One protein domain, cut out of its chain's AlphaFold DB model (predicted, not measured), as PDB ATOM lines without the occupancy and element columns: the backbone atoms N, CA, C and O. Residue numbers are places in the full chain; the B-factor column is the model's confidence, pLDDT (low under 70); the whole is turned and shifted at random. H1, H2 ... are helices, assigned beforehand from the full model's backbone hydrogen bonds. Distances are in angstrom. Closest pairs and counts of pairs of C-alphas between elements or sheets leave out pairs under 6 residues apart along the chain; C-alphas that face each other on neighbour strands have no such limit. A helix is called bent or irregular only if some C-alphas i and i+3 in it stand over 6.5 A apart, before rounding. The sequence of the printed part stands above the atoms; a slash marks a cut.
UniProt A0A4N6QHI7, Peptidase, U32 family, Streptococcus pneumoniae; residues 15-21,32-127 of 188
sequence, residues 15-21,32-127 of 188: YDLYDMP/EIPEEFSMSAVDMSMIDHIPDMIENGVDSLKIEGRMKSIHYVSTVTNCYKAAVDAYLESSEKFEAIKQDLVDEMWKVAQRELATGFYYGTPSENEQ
ATOM      1  N   TYR A  15     -48.108  -8.074-145.933       63.97
ATOM      2  CA  TYR A  15     -49.558  -8.117-145.867       63.97
ATOM      3  C   TYR A  15     -50.033  -7.466-144.576       63.97
ATOM      4  O   TYR A  15     -49.486  -7.717-143.503       63.97
ATOM      5  N   ASP A  16     -51.118  -6.711-144.676       63.00
ATOM      6  CA  ASP A  16     -51.916  -6.359-143.509       63.00
ATOM      7  C   ASP A  16     -52.791  -7.556-143.123       63.00
ATOM      8  O   ASP A  16     -53.488  -8.135-143.964       63.00
ATOM      9  N   LEU A  17     -52.778  -7.925-141.843       63.22
ATOM     10  CA  LEU A  17     -53.646  -8.970-141.309       63.22
ATOM     11  C   LEU A  17     -54.983  -8.378-140.856       63.22
ATOM     12  O   LEU A  17     -55.043  -7.524-139.969       63.22
ATOM     13  N   TYR A  18     -56.067  -8.898-141.427       62.03
ATOM     14  CA  TYR A  18     -57.431  -8.563-141.031       62.03
ATOM     15  C   TYR A  18     -58.121  -9.802-140.469       62.03
ATOM     16  O   TYR A  18     -58.141 -10.850-141.114       62.03
ATOM     17  N   ASP A  19     -58.732  -9.665-139.296       58.50
ATOM     18  CA  ASP A  19     -59.688 -10.647-138.799       58.50
ATOM     19  C   ASP A  19     -60.990 -10.493-139.600       58.50
ATOM     20  O   ASP A  19     -61.579  -9.404-139.655       58.50
ATOM     21  N   MET A  20     -61.401 -11.566-140.276       52.62
ATOM     22  CA  MET A  20     -62.652 -11.618-141.026       52.62
ATOM     23  C   MET A  20     -63.628 -12.573-140.334       52.62
ATOM     24  O   MET A  20     -63.636 -13.767-140.651       52.62
ATOM     25  N   PRO A  21     -64.528 -12.084-139.463       54.41
ATOM     26  CA  PRO A  21     -65.748 -12.825-139.194       54.41
ATOM     27  C   PRO A  21     -66.528 -12.940-140.511       54.41
ATOM     28  O   PRO A  21     -66.633 -11.982-141.283       54.41
ATOM     29  N   GLU A  32     -49.927  -3.210-131.402       48.47
ATOM     30  CA  GLU A  32     -48.774  -2.721-132.169       48.47
ATOM     31  C   GLU A  32     -48.136  -3.944-132.827       48.47
ATOM     32  O   GLU A  32     -47.545  -4.773-132.141       48.47
ATOM     33  N   ILE A  33     -48.328  -4.106-134.137       54.50
ATOM     34  CA  ILE A  33     -47.596  -5.105-134.908       54.50
ATOM     35  C   ILE A  33     -46.234  -4.462-135.191       54.50
ATOM     36  O   ILE A  33     -46.188  -3.503-135.964       54.50
ATOM     37  N   PRO A  34     -45.132  -4.909-134.561       55.31
ATOM     38  CA  PRO A  34     -43.844  -4.223-134.677       55.31
ATOM     39  C   PRO A  34     -43.257  -4.301-136.094       55.31
ATOM     40  O   PRO A  34     -42.380  -3.514-136.440       55.31
ATOM     41  N   GLU A  35     -43.729  -5.254-136.907       57.78
ATOM     42  CA  GLU A  35     -43.249  -5.527-138.260       57.78
ATOM     43  C   GLU A  35     -44.402  -5.976-139.179       57.78
ATOM     44  O   GLU A  35     -45.250  -6.768-138.776       57.78
ATOM     45  N   GLU A  36     -44.428  -5.519-140.436       57.06
ATOM     46  CA  GLU A  36     -45.422  -5.959-141.423       57.06
ATOM     47  C   GLU A  36     -45.390  -7.490-141.619       57.06
ATOM     48  O   GLU A  36     -44.323  -8.091-141.826       57.06
ATOM     49  N   PHE A  37     -46.569  -8.125-141.601       62.47
ATOM     50  CA  PHE A  37     -46.700  -9.578-141.689       62.47
ATOM     51  C   PHE A  37     -46.270 -10.083-143.072       62.47
ATOM     52  O   PHE A  37     -46.685  -9.549-144.096       62.47
ATOM     53  N   SER A  38     -45.447 -11.128-143.136       63.44
ATOM     54  CA  SER A  38     -45.089 -11.786-144.392       63.44
ATOM     55  C   SER A  38     -45.523 -13.239-144.342       63.44
ATOM     56  O   SER A  38     -45.130 -13.960-143.435       63.44
ATOM     57  N   MET A  39     -46.248 -13.707-145.359       66.12
ATOM     58  CA  MET A  39     -46.520 -15.141-145.549       66.12
ATOM     59  C   MET A  39     -45.302 -15.857-146.157       66.12
ATOM     60  O   MET A  39     -45.432 -16.666-147.076       66.12
ATOM     61  N   SER A  40     -44.100 -15.513-145.683       66.25
ATOM     62  CA  SER A  40     -42.848 -16.101-146.145       66.25
ATOM     63  C   SER A  40     -42.405 -17.162-145.151       66.25
ATOM     64  O   SER A  40     -41.848 -16.853-144.098       66.25
ATOM     65  N   ALA A  41     -42.617 -18.417-145.526       72.25
ATOM     66  CA  ALA A  41     -42.015 -19.543-144.833       72.25
ATOM     67  C   ALA A  41     -40.485 -19.529-144.994       72.25
ATOM     68  O   ALA A  41     -39.930 -18.899-145.911       72.25
ATOM     69  N   VAL A  42     -39.817 -20.228-144.084       82.62
ATOM     70  CA  VAL A  42     -38.427 -20.657-144.262       82.62
ATOM     71  C   VAL A  42     -38.329 -21.646-145.441       82.62
ATOM     72  O   VAL A  42     -39.352 -22.094-145.965       82.62
ATOM     73  N   ASP A  43     -37.121 -21.958-145.916       85.62
ATOM     74  CA  ASP A  43     -36.968 -22.897-147.035       85.62
ATOM     75  C   ASP A  43     -37.283 -24.330-146.547       85.62
ATOM     76  O   ASP A  43     -36.942 -24.706-145.426       85.62
ATOM     77  N   MET A  44     -37.954 -25.151-147.360       87.69
ATOM     78  CA  MET A  44     -38.230 -26.539-146.971       87.69
ATOM     79  C   MET A  44     -37.016 -27.427-147.262       87.69
ATOM     80  O   MET A  44     -36.446 -27.348-148.351       87.69
ATOM     81  N   SER A  45     -36.648 -28.304-146.329       91.88
ATOM     82  CA  SER A  45     -35.595 -29.305-146.526       91.88
ATOM     83  C   SER A  45     -35.958 -30.616-145.838       91.88
ATOM     84  O   SER A  45     -36.437 -30.615-144.710       91.88
ATOM     85  N   MET A  46     -35.690 -31.728-146.523       94.06
ATOM     86  CA  MET A  46     -35.880 -33.097-146.033       94.06
ATOM     87  C   MET A  46     -34.562 -33.882-146.027       94.06
ATOM     88  O   MET A  46     -34.578 -35.108-146.024       94.06
ATOM     89  N   ILE A  47     -33.415 -33.192-146.049       95.38
ATOM     90  CA  ILE A  47     -32.092 -33.833-146.105       95.38
ATOM     91  C   ILE A  47     -31.855 -34.780-144.915       95.38
ATOM     92  O   ILE A  47     -31.328 -35.873-145.091       95.38
ATOM     93  N   ASP A  48     -32.343 -34.410-143.730       95.00
ATOM     94  CA  ASP A  48     -32.293 -35.220-142.508       95.00
ATOM     95  C   ASP A  48     -33.228 -36.438-142.516       95.00
ATOM     96  O   ASP A  48     -33.103 -37.327-141.671       95.00
ATOM     97  N   HIS A  49     -34.170 -36.453-143.458       95.75
ATOM     98  CA  HIS A  49     -35.351 -37.312-143.498       95.75
ATOM     99  C   HIS A  49     -35.438 -38.118-144.800       95.75
ATOM    100  O   HIS A  49     -36.505 -38.583-145.199       95.75
ATOM    101  N   ILE A  50     -34.307 -38.291-145.483       97.00
ATOM    102  CA  ILE A  50     -34.199 -39.129-146.680       97.00
ATOM    103  C   ILE A  50     -34.665 -40.575-146.443       97.00
ATOM    104  O   ILE A  50     -35.384 -41.072-147.315       97.00
ATOM    105  N   PRO A  51     -34.362 -41.226-145.297       96.75
ATOM    106  CA  PRO A  51     -34.933 -42.531-144.966       96.75
ATOM    107  C   PRO A  51     -36.460 -42.542-145.078       96.75
ATOM    108  O   PRO A  51     -37.011 -43.320-145.850       96.75
ATOM    109  N   ASP A  52     -37.135 -41.600-144.416       96.50
ATOM    110  CA  ASP A  52     -38.596 -41.502-144.422       96.50
ATOM    111  C   ASP A  52     -39.146 -41.311-145.838       96.50
ATOM    112  O   ASP A  52     -40.167 -41.902-146.187       96.50
ATOM    113  N   MET A  53     -38.483 -40.506-146.676       95.31
ATOM    114  CA  MET A  53     -38.909 -40.313-148.066       95.31
ATOM    115  C   MET A  53     -38.859 -41.632-148.842       95.31
ATOM    116  O   MET A  53     -39.831 -42.001-149.503       95.31
ATOM    117  N   ILE A  54     -37.748 -42.360-148.739       95.38
ATOM    118  CA  ILE A  54     -37.535 -43.607-149.479       95.38
ATOM    119  C   ILE A  54     -38.462 -44.715-148.959       95.38
ATOM    120  O   ILE A  54     -39.130 -45.376-149.756       95.38
ATOM    121  N   GLU A  55     -38.572 -44.885-147.641       96.69
ATOM    122  CA  GLU A  55     -39.415 -45.911-147.011       96.69
ATOM    123  C   GLU A  55     -40.911 -45.709-147.299       96.69
ATOM    124  O   GLU A  55     -41.660 -46.681-147.409       96.69
ATOM    125  N   ASN A  56     -41.353 -44.460-147.497       95.75
ATOM    126  CA  ASN A  56     -42.728 -44.135-147.887       95.75
ATOM    127  C   ASN A  56     -42.966 -44.167-149.412       95.75
ATOM    128  O   ASN A  56     -44.037 -43.771-149.879       95.75
ATOM    129  N   GLY A  57     -42.005 -44.658-150.201       94.50
ATOM    130  CA  GLY A  57     -42.165 -44.872-151.642       94.50
ATOM    131  C   GLY A  57     -42.048 -43.604-152.491       94.50
ATOM    132  O   GLY A  57     -42.687 -43.500-153.540       94.50
ATOM    133  N   VAL A  58     -41.270 -42.612-152.046       93.94
ATOM    134  CA  VAL A  58     -40.904 -41.466-152.887       93.94
ATOM    135  C   VAL A  58     -39.819 -41.894-153.875       93.94
ATOM    136  O   VAL A  58     -38.672 -42.116-153.502       93.94
ATOM    137  N   ASP A  59     -40.176 -41.956-155.157       91.31
ATOM    138  CA  ASP A  59     -39.256 -42.354-156.234       91.31
ATOM    139  C   ASP A  59     -38.458 -41.179-156.821       91.31
ATOM    140  O   ASP A  59     -37.508 -41.368-157.582       91.31
ATOM    141  N   SER A  60     -38.883 -39.943-156.546       92.31
ATOM    142  CA  SER A  60     -38.276 -38.753-157.139       92.31
ATOM    143  C   SER A  60     -38.332 -37.553-156.204       92.31
ATOM    144  O   SER A  60     -39.361 -37.258-155.595       92.31
ATOM    145  N   LEU A  61     -37.215 -36.831-156.137       91.12
ATOM    146  CA  LEU A  61     -37.083 -35.580-155.402       91.12
ATOM    147  C   LEU A  61     -36.919 -34.430-156.392       91.12
ATOM    148  O   LEU A  61     -36.208 -34.549-157.392       91.12
ATOM    149  N   LYS A  62     -37.566 -33.302-156.102       91.12
ATOM    150  CA  LYS A  62     -37.436 -32.076-156.887       91.12
ATOM    151  C   LYS A  62     -36.672 -31.029-156.088       91.12
ATOM    152  O   LYS A  62     -37.074 -30.675-154.986       91.12
ATOM    153  N   ILE A  63     -35.622 -30.483-156.692       89.88
ATOM    154  CA  ILE A  63     -34.861 -29.355-156.148       89.88
ATOM    155  C   ILE A  63     -35.274 -28.085-156.901       89.88
ATOM    156  O   ILE A  63     -35.261 -28.050-158.132       89.88
ATOM    157  N   GLU A  64     -35.667 -27.044-156.167       86.12
ATOM    158  CA  GLU A  64     -36.043 -25.740-156.723       86.12
ATOM    159  C   GLU A  64     -34.812 -24.822-156.764       86.12
ATOM    160  O   GLU A  64     -34.128 -24.631-155.760       86.12
ATOM    161  N   GLY A  65     -34.493 -24.299-157.950       83.69
ATOM    162  CA  GLY A  65     -33.269 -23.531-158.192       83.69
ATOM    163  C   GLY A  65     -33.483 -22.194-158.899       83.69
ATOM    164  O   GLY A  65     -32.506 -21.570-159.319       83.69
ATOM    165  N   ARG A  66     -34.724 -21.732-159.101       83.44
ATOM    166  CA  ARG A  66     -34.954 -20.468-159.814       83.44
ATOM    167  C   ARG A  66     -34.399 -19.328-158.977       83.44
ATOM    168  O   ARG A  66     -34.648 -19.229-157.781       83.44
ATOM    169  N   MET A  67     -33.643 -18.444-159.625       81.75
ATOM    170  CA  MET A  67     -32.966 -17.321-158.961       81.75
ATOM    171  C   MET A  67     -31.930 -17.745-157.899       81.75
ATOM    172  O   MET A  67     -31.478 -16.900-157.125       81.75
ATOM    173  N   LYS A  68     -31.530 -19.023-157.856       84.12
ATOM    174  CA  LYS A  68     -30.440 -19.513-157.004       84.12
ATOM    175  C   LYS A  68     -29.108 -19.470-157.765       84.12
ATOM    176  O   LYS A  68     -29.080 -19.477-158.995       84.12
ATOM    177  N   SER A  69     -27.995 -19.370-157.034       85.19
ATOM    178  CA  SER A  69     -26.654 -19.372-157.635       85.19
ATOM    179  C   SER A  69     -26.285 -20.763-158.157       85.19
ATOM    180  O   SER A  69     -26.842 -21.769-157.718       85.19
ATOM    181  N   ILE A  70     -25.295 -20.829-159.053       87.12
ATOM    182  CA  ILE A  70     -24.738 -22.111-159.506       87.12
ATOM    183  C   ILE A  70     -24.227 -22.951-158.327       87.12
ATOM    184  O   ILE A  70     -24.506 -24.142-158.274       87.12
ATOM    185  N   HIS A  71     -23.584 -22.303-157.349       87.88
ATOM    186  CA  HIS A  71     -23.093 -22.941-156.131       87.88
ATOM    187  C   HIS A  71     -24.222 -23.553-155.295       87.88
ATOM    188  O   HIS A  71     -24.124 -24.703-154.887       87.88
ATOM    189  N   TYR A  72     -25.340 -22.840-155.116       89.69
ATOM    190  CA  TYR A  72     -26.502 -23.391-154.416       89.69
ATOM    191  C   TYR A  72     -27.013 -24.659-155.102       89.69
ATOM    192  O   TYR A  72     -27.177 -25.692-154.460       89.69
ATOM    193  N   VAL A  73     -27.239 -24.594-156.418       90.19
ATOM    194  CA  VAL A  73     -27.793 -25.731-157.162       90.19
ATOM    195  C   VAL A  73     -26.828 -26.914-157.136       90.19
ATOM    196  O   VAL A  73     -27.276 -28.038-156.914       90.19
ATOM    197  N   SER A  74     -25.519 -26.688-157.301       89.81
ATOM    198  CA  SER A  74     -24.524 -27.761-157.226       89.81
ATOM    199  C   SER A  74     -24.474 -28.404-155.845       89.81
ATOM    200  O   SER A  74     -24.497 -29.629-155.754       89.81
ATOM    201  N   THR A  75     -24.457 -27.599-154.780       91.00
ATOM    202  CA  THR A  75     -24.328 -28.099-153.411       91.00
ATOM    203  C   THR A  75     -25.560 -28.883-152.995       91.00
ATOM    204  O   THR A  75     -25.434 -30.044-152.618       91.00
ATOM    205  N   VAL A  76     -26.759 -28.314-153.164       92.38
ATOM    206  CA  VAL A  76     -28.007 -29.002-152.802       92.38
ATOM    207  C   VAL A  76     -28.158 -30.300-153.599       92.38
ATOM    208  O   VAL A  76     -28.479 -31.340-153.027       92.38
ATOM    209  N   THR A  77     -27.866 -30.285-154.903       92.62
ATOM    210  CA  THR A  77     -27.955 -31.499-155.732       92.62
ATOM    211  C   THR A  77     -26.981 -32.580-155.268       92.62
ATOM    212  O   THR A  77     -27.372 -33.742-155.164       92.62
ATOM    213  N   ASN A  78     -25.738 -32.214-154.946       92.88
ATOM    214  CA  ASN A  78     -24.743 -33.160-154.445       92.88
ATOM    215  C   ASN A  78     -25.124 -33.714-153.064       92.88
ATOM    216  O   ASN A  78     -25.021 -34.924-152.873       92.88
ATOM    217  N   CYS A  79     -25.625 -32.877-152.144       94.44
ATOM    218  CA  CYS A  79     -26.110 -33.311-150.830       94.44
ATOM    219  C   CYS A  79     -27.222 -34.351-150.954       94.44
ATOM    220  O   CYS A  79     -27.103 -35.451-150.423       94.44
ATOM    221  N   TYR A  80     -28.277 -34.041-151.709       95.50
ATOM    222  CA  TYR A  80     -29.401 -34.963-151.875       95.50
ATOM    223  C   TYR A  80     -29.000 -36.245-152.607       95.50
ATOM    224  O   TYR A  80     -29.448 -37.326-152.228       95.50
ATOM    225  N   LYS A  81     -28.127 -36.155-153.618       94.81
ATOM    226  CA  LYS A  81     -27.605 -37.344-154.297       94.81
ATOM    227  C   LYS A  81     -26.832 -38.243-153.332       94.81
ATOM    228  O   LYS A  81     -27.098 -39.437-153.288       94.81
ATOM    229  N   ALA A  82     -25.903 -37.678-152.569       95.25
ATOM    230  CA  ALA A  82     -25.087 -38.442-151.636       95.25
ATOM    231  C   ALA A  82     -25.916 -39.046-150.500       95.25
ATOM    232  O   ALA A  82     -25.678 -40.188-150.125       95.25
ATOM    233  N   ALA A  83     -26.920 -38.321-150.007       96.62
ATOM    234  CA  ALA A  83     -27.846 -38.824-149.004       96.62
ATOM    235  C   ALA A  83     -28.622 -40.055-149.497       96.62
ATOM    236  O   ALA A  83     -28.677 -41.072-148.807       96.62
ATOM    237  N   VAL A  84     -29.185 -39.973-150.710       96.88
ATOM    238  CA  VAL A  84     -29.908 -41.086-151.340       96.88
ATOM    239  C   VAL A  84     -28.965 -42.256-151.608       96.88
ATOM    240  O   VAL A  84     -29.272 -43.374-151.209       96.88
ATOM    241  N   ASP A  85     -27.810 -42.009-152.234       96.56
ATOM    242  CA  ASP A  85     -26.829 -43.055-152.542       96.56
ATOM    243  C   ASP A  85     -26.360 -43.773-151.260       96.56
ATOM    244  O   ASP A  85     -26.304 -45.001-151.229       96.56
ATOM    245  N   ALA A  86     -26.073 -43.024-150.189       97.25
ATOM    246  CA  ALA A  86     -25.637 -43.585-148.914       97.25
ATOM    247  C   ALA A  86     -26.730 -44.425-148.248       97.25
ATOM    248  O   ALA A  86     -26.445 -45.533-147.801       97.25
ATOM    249  N   TYR A  87     -27.975 -43.938-148.219       98.06
ATOM    250  CA  TYR A  87     -29.083 -44.674-147.609       98.06
ATOM    251  C   TYR A  87     -29.447 -45.943-148.393       98.06
ATOM    252  O   TYR A  87     -29.719 -46.981-147.790       98.06
ATOM    253  N   LEU A  88     -29.400 -45.891-149.731       97.00
ATOM    254  CA  LEU A  88     -29.595 -47.071-150.579       97.00
ATOM    255  C   LEU A  88     -28.505 -48.129-150.377       97.00
ATOM    256  O   LEU A  88     -28.748 -49.306-150.645       97.00
ATOM    257  N   GLU A  89     -27.318 -47.730-149.919       97.94
ATOM    258  CA  GLU A  89     -26.272 -48.670-149.542       97.94
ATOM    259  C   GLU A  89     -26.498 -49.247-148.136       97.94
ATOM    260  O   GLU A  89     -26.494 -50.468-147.973       97.94
ATOM    261  N   SER A  90     -26.708 -48.399-147.123       98.19
ATOM    262  CA  SER A  90     -27.212 -48.806-145.805       98.19
ATOM    263  C   SER A  90     -27.655 -47.605-144.962       98.19
ATOM    264  O   SER A  90     -27.141 -46.495-145.104       98.19
ATOM    265  N   SER A  91     -28.543 -47.836-143.988       97.19
ATOM    266  CA  SER A  91     -28.906 -46.797-143.012       97.19
ATOM    267  C   SER A  91     -27.689 -46.293-142.227       97.19
ATOM    268  O   SER A  91     -27.586 -45.106-141.942       97.19
ATOM    269  N   GLU A  92     -26.739 -47.179-141.915       98.19
ATOM    270  CA  GLU A  92     -25.501 -46.846-141.200       98.19
ATOM    271  C   GLU A  92     -24.632 -45.864-141.989       98.19
ATOM    272  O   GLU A  92     -24.059 -44.946-141.407       98.19
ATOM    273  N   LYS A  93     -24.553 -46.022-143.316       97.69
ATOM    274  CA  LYS A  93     -23.793 -45.108-144.171       97.69
ATOM    275  C   LYS A  93     -24.435 -43.741-144.282       97.69
ATOM    276  O   LYS A  93     -23.712 -42.750-144.265       97.69
ATOM    277  N   PHE A  94     -25.761 -43.681-144.380       97.81
ATOM    278  CA  PHE A  94     -26.473 -42.408-144.333       97.81
ATOM    279  C   PHE A  94     -26.216 -41.683-143.010       97.81
ATOM    280  O   PHE A  94     -25.789 -40.531-143.023       97.81
ATOM    281  N   GLU A  95     -26.387 -42.369-141.876       97.62
ATOM    282  CA  GLU A  95     -26.167 -41.750-140.565       97.62
ATOM    283  C   GLU A  95     -24.709 -41.329-140.340       97.62
ATOM    284  O   GLU A  95     -24.458 -40.315-139.694       97.62
ATOM    285  N   ALA A  96     -23.742 -42.038-140.933       97.19
ATOM    286  CA  ALA A  96     -22.331 -41.663-140.867       97.19
ATOM    287  C   ALA A  96     -22.012 -40.318-141.546       97.19
ATOM    288  O   ALA A  96     -21.067 -39.660-141.121       97.19
ATOM    289  N   ILE A  97     -22.770 -39.911-142.573       95.75
ATOM    290  CA  ILE A  97     -22.536 -38.661-143.326       95.75
ATOM    291  C   ILE A  97     -23.607 -37.592-143.082       95.75
ATOM    292  O   ILE A  97     -23.509 -36.485-143.604       95.75
ATOM    293  N   LYS A  98     -24.663 -37.911-142.327       95.81
ATOM    294  CA  LYS A  98     -25.843 -37.053-142.170       95.81
ATOM    295  C   LYS A  98     -25.485 -35.645-141.709       95.81
ATOM    296  O   LYS A  98     -25.961 -34.676-142.293       95.81
ATOM    297  N   GLN A  99     -24.636 -35.534-140.690       95.19
ATOM    298  CA  GLN A  99     -24.245 -34.230-140.164       95.19
ATOM    299  C   GLN A  99     -23.437 -33.424-141.190       95.19
ATOM    300  O   GLN A  99     -23.730 -32.249-141.383       95.19
ATOM    301  N   ASP A 100     -22.522 -34.063-141.924       93.44
ATOM    302  CA  ASP A 100     -21.743 -33.406-142.982       93.44
ATOM    303  C   ASP A 100     -22.657 -32.847-144.082       93.44
ATOM    304  O   ASP A 100     -22.470 -31.729-144.561       93.44
ATOM    305  N   LEU A 101     -23.702 -33.596-144.455       94.19
ATOM    306  CA  LEU A 101     -24.705 -33.147-145.423       94.19
ATOM    307  C   LEU A 101     -25.480 -31.925-144.920       94.19
ATOM    308  O   LEU A 101     -25.740 -31.000-145.693       94.19
ATOM    309  N   VAL A 102     -25.866 -31.923-143.641       92.62
ATOM    310  CA  VAL A 102     -26.567 -30.802-142.999       92.62
ATOM    311  C   VAL A 102     -25.674 -29.568-142.966       92.62
ATOM    312  O   VAL A 102     -26.116 -28.483-143.348       92.62
ATOM    313  N   ASP A 103     -24.422 -29.722-142.553       90.75
ATOM    314  CA  ASP A 103     -23.463 -28.626-142.463       90.75
ATOM    315  C   ASP A 103     -23.191 -28.028-143.847       90.75
ATOM    316  O   ASP A 103     -23.264 -26.809-144.028       90.75
ATOM    317  N   GLU A 104     -23.029 -28.877-144.861       91.06
ATOM    318  CA  GLU A 104     -22.851 -28.450-146.245       91.06
ATOM    319  C   GLU A 104     -24.094 -27.723-146.799       91.06
ATOM    320  O   GLU A 104     -23.981 -26.700-147.479       91.06
ATOM    321  N   MET A 105     -25.305 -28.181-146.456       90.75
ATOM    322  CA  MET A 105     -26.550 -27.475-146.794       90.75
ATOM    323  C   MET A 105     -26.602 -26.076-146.165       90.75
ATOM    324  O   MET A 105     -27.080 -25.128-146.798       90.75
ATOM    325  N   TRP A 106     -26.086 -25.913-144.945       89.31
ATOM    326  CA  TRP A 106     -26.042 -24.619-144.260       89.31
ATOM    327  C   TRP A 106     -25.047 -23.628-144.869       89.31
ATOM    328  O   TRP A 106     -25.281 -22.423-144.751       89.31
ATOM    329  N   LYS A 107     -24.014 -24.090-145.590       88.62
ATOM    330  CA  LYS A 107     -23.104 -23.201-146.341       88.62
ATOM    331  C   LYS A 107     -23.817 -22.433-147.456       88.62
ATOM    332  O   LYS A 107     -23.434 -21.312-147.786       88.62
ATOM    333  N   VAL A 108     -24.877 -23.013-148.025       88.06
ATOM    334  CA  VAL A 108     -25.633 -22.422-149.144       88.06
ATOM    335  C   VAL A 108     -27.031 -21.938-148.766       88.06
ATOM    336  O   VAL A 108     -27.675 -21.239-149.559       88.06
ATOM    337  N   ALA A 109     -27.516 -22.280-147.574       85.38
ATOM    338  CA  ALA A 109     -28.802 -21.827-147.067       85.38
ATOM    339  C   ALA A 109     -28.871 -20.291-147.093       85.38
ATOM    340  O   ALA A 109     -27.949 -19.602-146.684       85.38
ATOM    341  N   GLN A 110     -29.962 -19.720-147.602       78.88
ATOM    342  CA  GLN A 110     -30.179 -18.259-147.594       78.88
ATOM    343  C   GLN A 110     -31.161 -17.828-146.500       78.88
ATOM    344  O   GLN A 110     -31.284 -16.642-146.173       78.88
ATOM    345  N   ARG A 111     -31.895 -18.814-145.998       80.75
ATOM    346  CA  ARG A 111     -32.968 -18.771-145.019       80.75
ATOM    347  C   ARG A 111     -32.799 -20.001-144.145       80.75
ATOM    348  O   ARG A 111     -32.023 -20.897-144.465       80.75
ATOM    349  N   GLU A 112     -33.538 -20.034-143.057       85.06
ATOM    350  CA  GLU A 112     -33.624 -21.243-142.255       85.06
ATOM    351  C   GLU A 112     -34.311 -22.363-143.029       85.06
ATOM    352  O   GLU A 112     -34.883 -22.133-144.099       85.06
ATOM    353  N   LEU A 113     -34.219 -23.566-142.478       86.69
ATOM    354  CA  LEU A 113     -34.772 -24.773-143.062       86.69
ATOM    355  C   LEU A 113     -35.875 -25.329-142.155       86.69
ATOM    356  O   LEU A 113     -35.761 -25.244-140.932       86.69
ATOM    357  N   ALA A 114     -36.921 -25.899-142.747       88.56
ATOM    358  CA  ALA A 114     -37.969 -26.623-142.031       88.56
ATOM    359  C   ALA A 114     -38.495 -27.812-142.837       88.56
ATOM    360  O   ALA A 114     -38.372 -27.857-144.060       88.56
ATOM    361  N   THR A 115     -39.160 -28.745-142.162       89.81
ATOM    362  CA  THR A 115     -39.844 -29.873-142.812       89.81
ATOM    363  C   THR A 115     -41.211 -29.480-143.373       89.81
ATOM    364  O   THR A 115     -41.866 -30.275-144.040       89.81
ATOM    365  N   GLY A 116     -41.685 -28.264-143.087       86.94
ATOM    366  CA  GLY A 116     -43.031 -27.842-143.450       86.94
ATOM    367  C   GLY A 116     -44.078 -28.763-142.819       86.94
ATOM    368  O   GLY A 116     -43.964 -29.149-141.661       86.94
ATOM    369  N   PHE A 117     -45.091 -29.150-143.593       87.69
ATOM    370  CA  PHE A 117     -46.243 -29.900-143.082       87.69
ATOM    371  C   PHE A 117     -46.009 -31.410-142.890       87.69
ATOM    372  O   PHE A 117     -46.942 -32.123-142.525       87.69
ATOM    373  N   TYR A 118     -44.798 -31.921-143.147       86.75
ATOM    374  CA  TYR A 118     -44.519 -33.364-143.147       86.75
ATOM    375  C   TYR A 118     -44.722 -34.040-141.784       86.75
ATOM    376  O   TYR A 118     -45.262 -35.143-141.731       86.75
ATOM    377  N   TYR A 119     -44.338 -33.376-140.689       89.31
ATOM    378  CA  TYR A 119     -44.389 -33.947-139.332       89.31
ATOM    379  C   TYR A 119     -45.338 -33.209-138.383       89.31
ATOM    380  O   TYR A 119     -45.379 -33.492-137.187       89.31
ATOM    381  N   GLY A 120     -46.117 -32.260-138.900       86.81
ATOM    382  CA  GLY A 120     -47.042 -31.464-138.107       86.81
ATOM    383  C   GLY A 120     -47.384 -30.144-138.777       86.81
ATOM    384  O   GLY A 120     -46.891 -29.823-139.853       86.81
ATOM    385  N   THR A 121     -48.253 -29.369-138.136       83.56
ATOM    386  CA  THR A 121     -48.562 -28.009-138.585       83.56
ATOM    387  C   THR A 121     -47.394 -27.084-138.240       83.56
ATOM    388  O   THR A 121     -47.055 -27.010-137.056       83.56
ATOM    389  N   PRO A 122     -46.819 -26.351-139.213       81.69
ATOM    390  CA  PRO A 122     -45.736 -25.424-138.942       81.69
ATOM    391  C   PRO A 122     -46.119 -24.340-137.934       81.69
ATOM    392  O   PRO A 122     -47.239 -23.817-137.963       81.69
ATOM    393  N   SER A 123     -45.175 -23.983-137.069       80.62
ATOM    394  CA  SER A 123     -45.342 -22.915-136.071       80.62
ATOM    395  C   SER A 123     -44.844 -21.558-136.584       80.62
ATOM    396  O   SER A 123     -44.291 -21.442-137.680       80.62
ATOM    397  N   GLU A 124     -44.990 -20.504-135.779       76.25
ATOM    398  CA  GLU A 124     -44.374 -19.196-136.033       76.25
ATOM    399  C   GLU A 124     -42.848 -19.279-136.203       76.25
ATOM    400  O   GLU A 124     -42.262 -18.466-136.914       76.25
ATOM    401  N   ASN A 125     -42.218 -20.313-135.634       75.44
ATOM    402  CA  ASN A 125     -40.791 -20.588-135.777       75.44
ATOM    403  C   ASN A 125     -40.431 -21.175-137.149       75.44
ATOM    404  O   ASN A 125     -39.280 -21.500-137.387       75.44
ATOM    405  N   GLU A 126     -41.363 -21.366-138.071       78.69
ATOM    406  CA  GLU A 126     -41.068 -21.816-139.444       78.69
ATOM    407  C   GLU A 126     -41.442 -20.738-140.465       78.69
ATOM    408  O   GLU A 126     -41.538 -20.975-141.672       78.69
ATOM    409  N   GLN A 127     -41.607 -19.512-139.972       78.38
ATOM    410  CA  GLN A 127     -41.845 -18.314-140.755       78.38
ATOM    411  C   GLN A 127     -40.700 -17.325-140.543       78.38
ATOM    412  O   GLN A 127     -40.053 -17.300-139.498       78.38
TER     413      GLN A 127
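What this domain is: This is residues 15 to 21 and 32 to 127 of the 188 residues of the protein "Peptidase, U32 family" of Streptococcus pneumoniae (UniProt A0A4N6QHI7). Two long helices, H2 and H3, lie side by side as a hairpin, and a short third helix, H1, packs slantwise on both of them. From this small helical head a long arm without named elements, residues 32 to 42, leads away, with residues 15 to 21 at its far end; this arm and end make the length, while residues 109 to 127 fold back beside the start of the arm. The printed part has 103 residues with three named helices, H1, H2 and H3 in chain order, and no named strand. The class is all helix, though only 47 of the 103 residues are in named elements. The whole is loose, with a radius of gyration of the C-alphas of 16.6 A, and elongated, spanning 53 by 30 by 22 A.

How they stand to each other: The longest helix by residues is H2, residues 70 to 89. It forms a helical hairpin with H3, residues 91 to 108; the two touch at a shallow tilt of 8 degrees, opposite ways, and their closest C-alphas, those of Tyr 87 and Phe 94, are 4.8 A apart. H1, residues 47 to 55, touches residues 79 to 87 of H2 alone, at a steep tilt of 43 degrees, the same way; their closest C-alphas are those of Ile 47 and Tyr 80, at 6.5 A. H1 also touches H3, at a steep tilt of 41 degrees, opposite ways, with the C-alphas of Asp 48 and Lys 98 closest at 6.7 A. Residues 43 to 44 form a short parallel pairing with residues 113 to 114. Every O i to N i+4 pair is within hydrogen-bond range in H2, against 3 of 5 in H1 and 11 of 14 in H3.

Where its parts are: H2 runs 28.4 A from C-alpha 70 at (-24.738, -22.111, -159.506) to C-alpha 89. H3 runs 25.3 A and ends with C-alpha 108 at (-25.633, -22.422, -149.144); it has a kink of 44 degrees near residue 98 and is irregular, with C-alphas 96 and 99 7.7 A apart. H1 begins with C-alpha 47 at (-32.092, -33.833, -146.105) and is 14.2 A long; it is irregular too, with C-alphas 48 and 51 8.2 A apart.

The domain as a whole: The two C-alphas farthest apart, those of Pro 21 and Glu 89, are 54.3 A from each other. Residues 22 to 31 are not printed, and C-alphas 21 and 32 are 21.0 A apart across this cut. The link from H1 to H2, 14 residues, is long; that from H2 to H3, 1 residue, is tight. The mean pLDDT of the printed part is 85.6, and residues 15 to 21 and 32 to 40 are under 70.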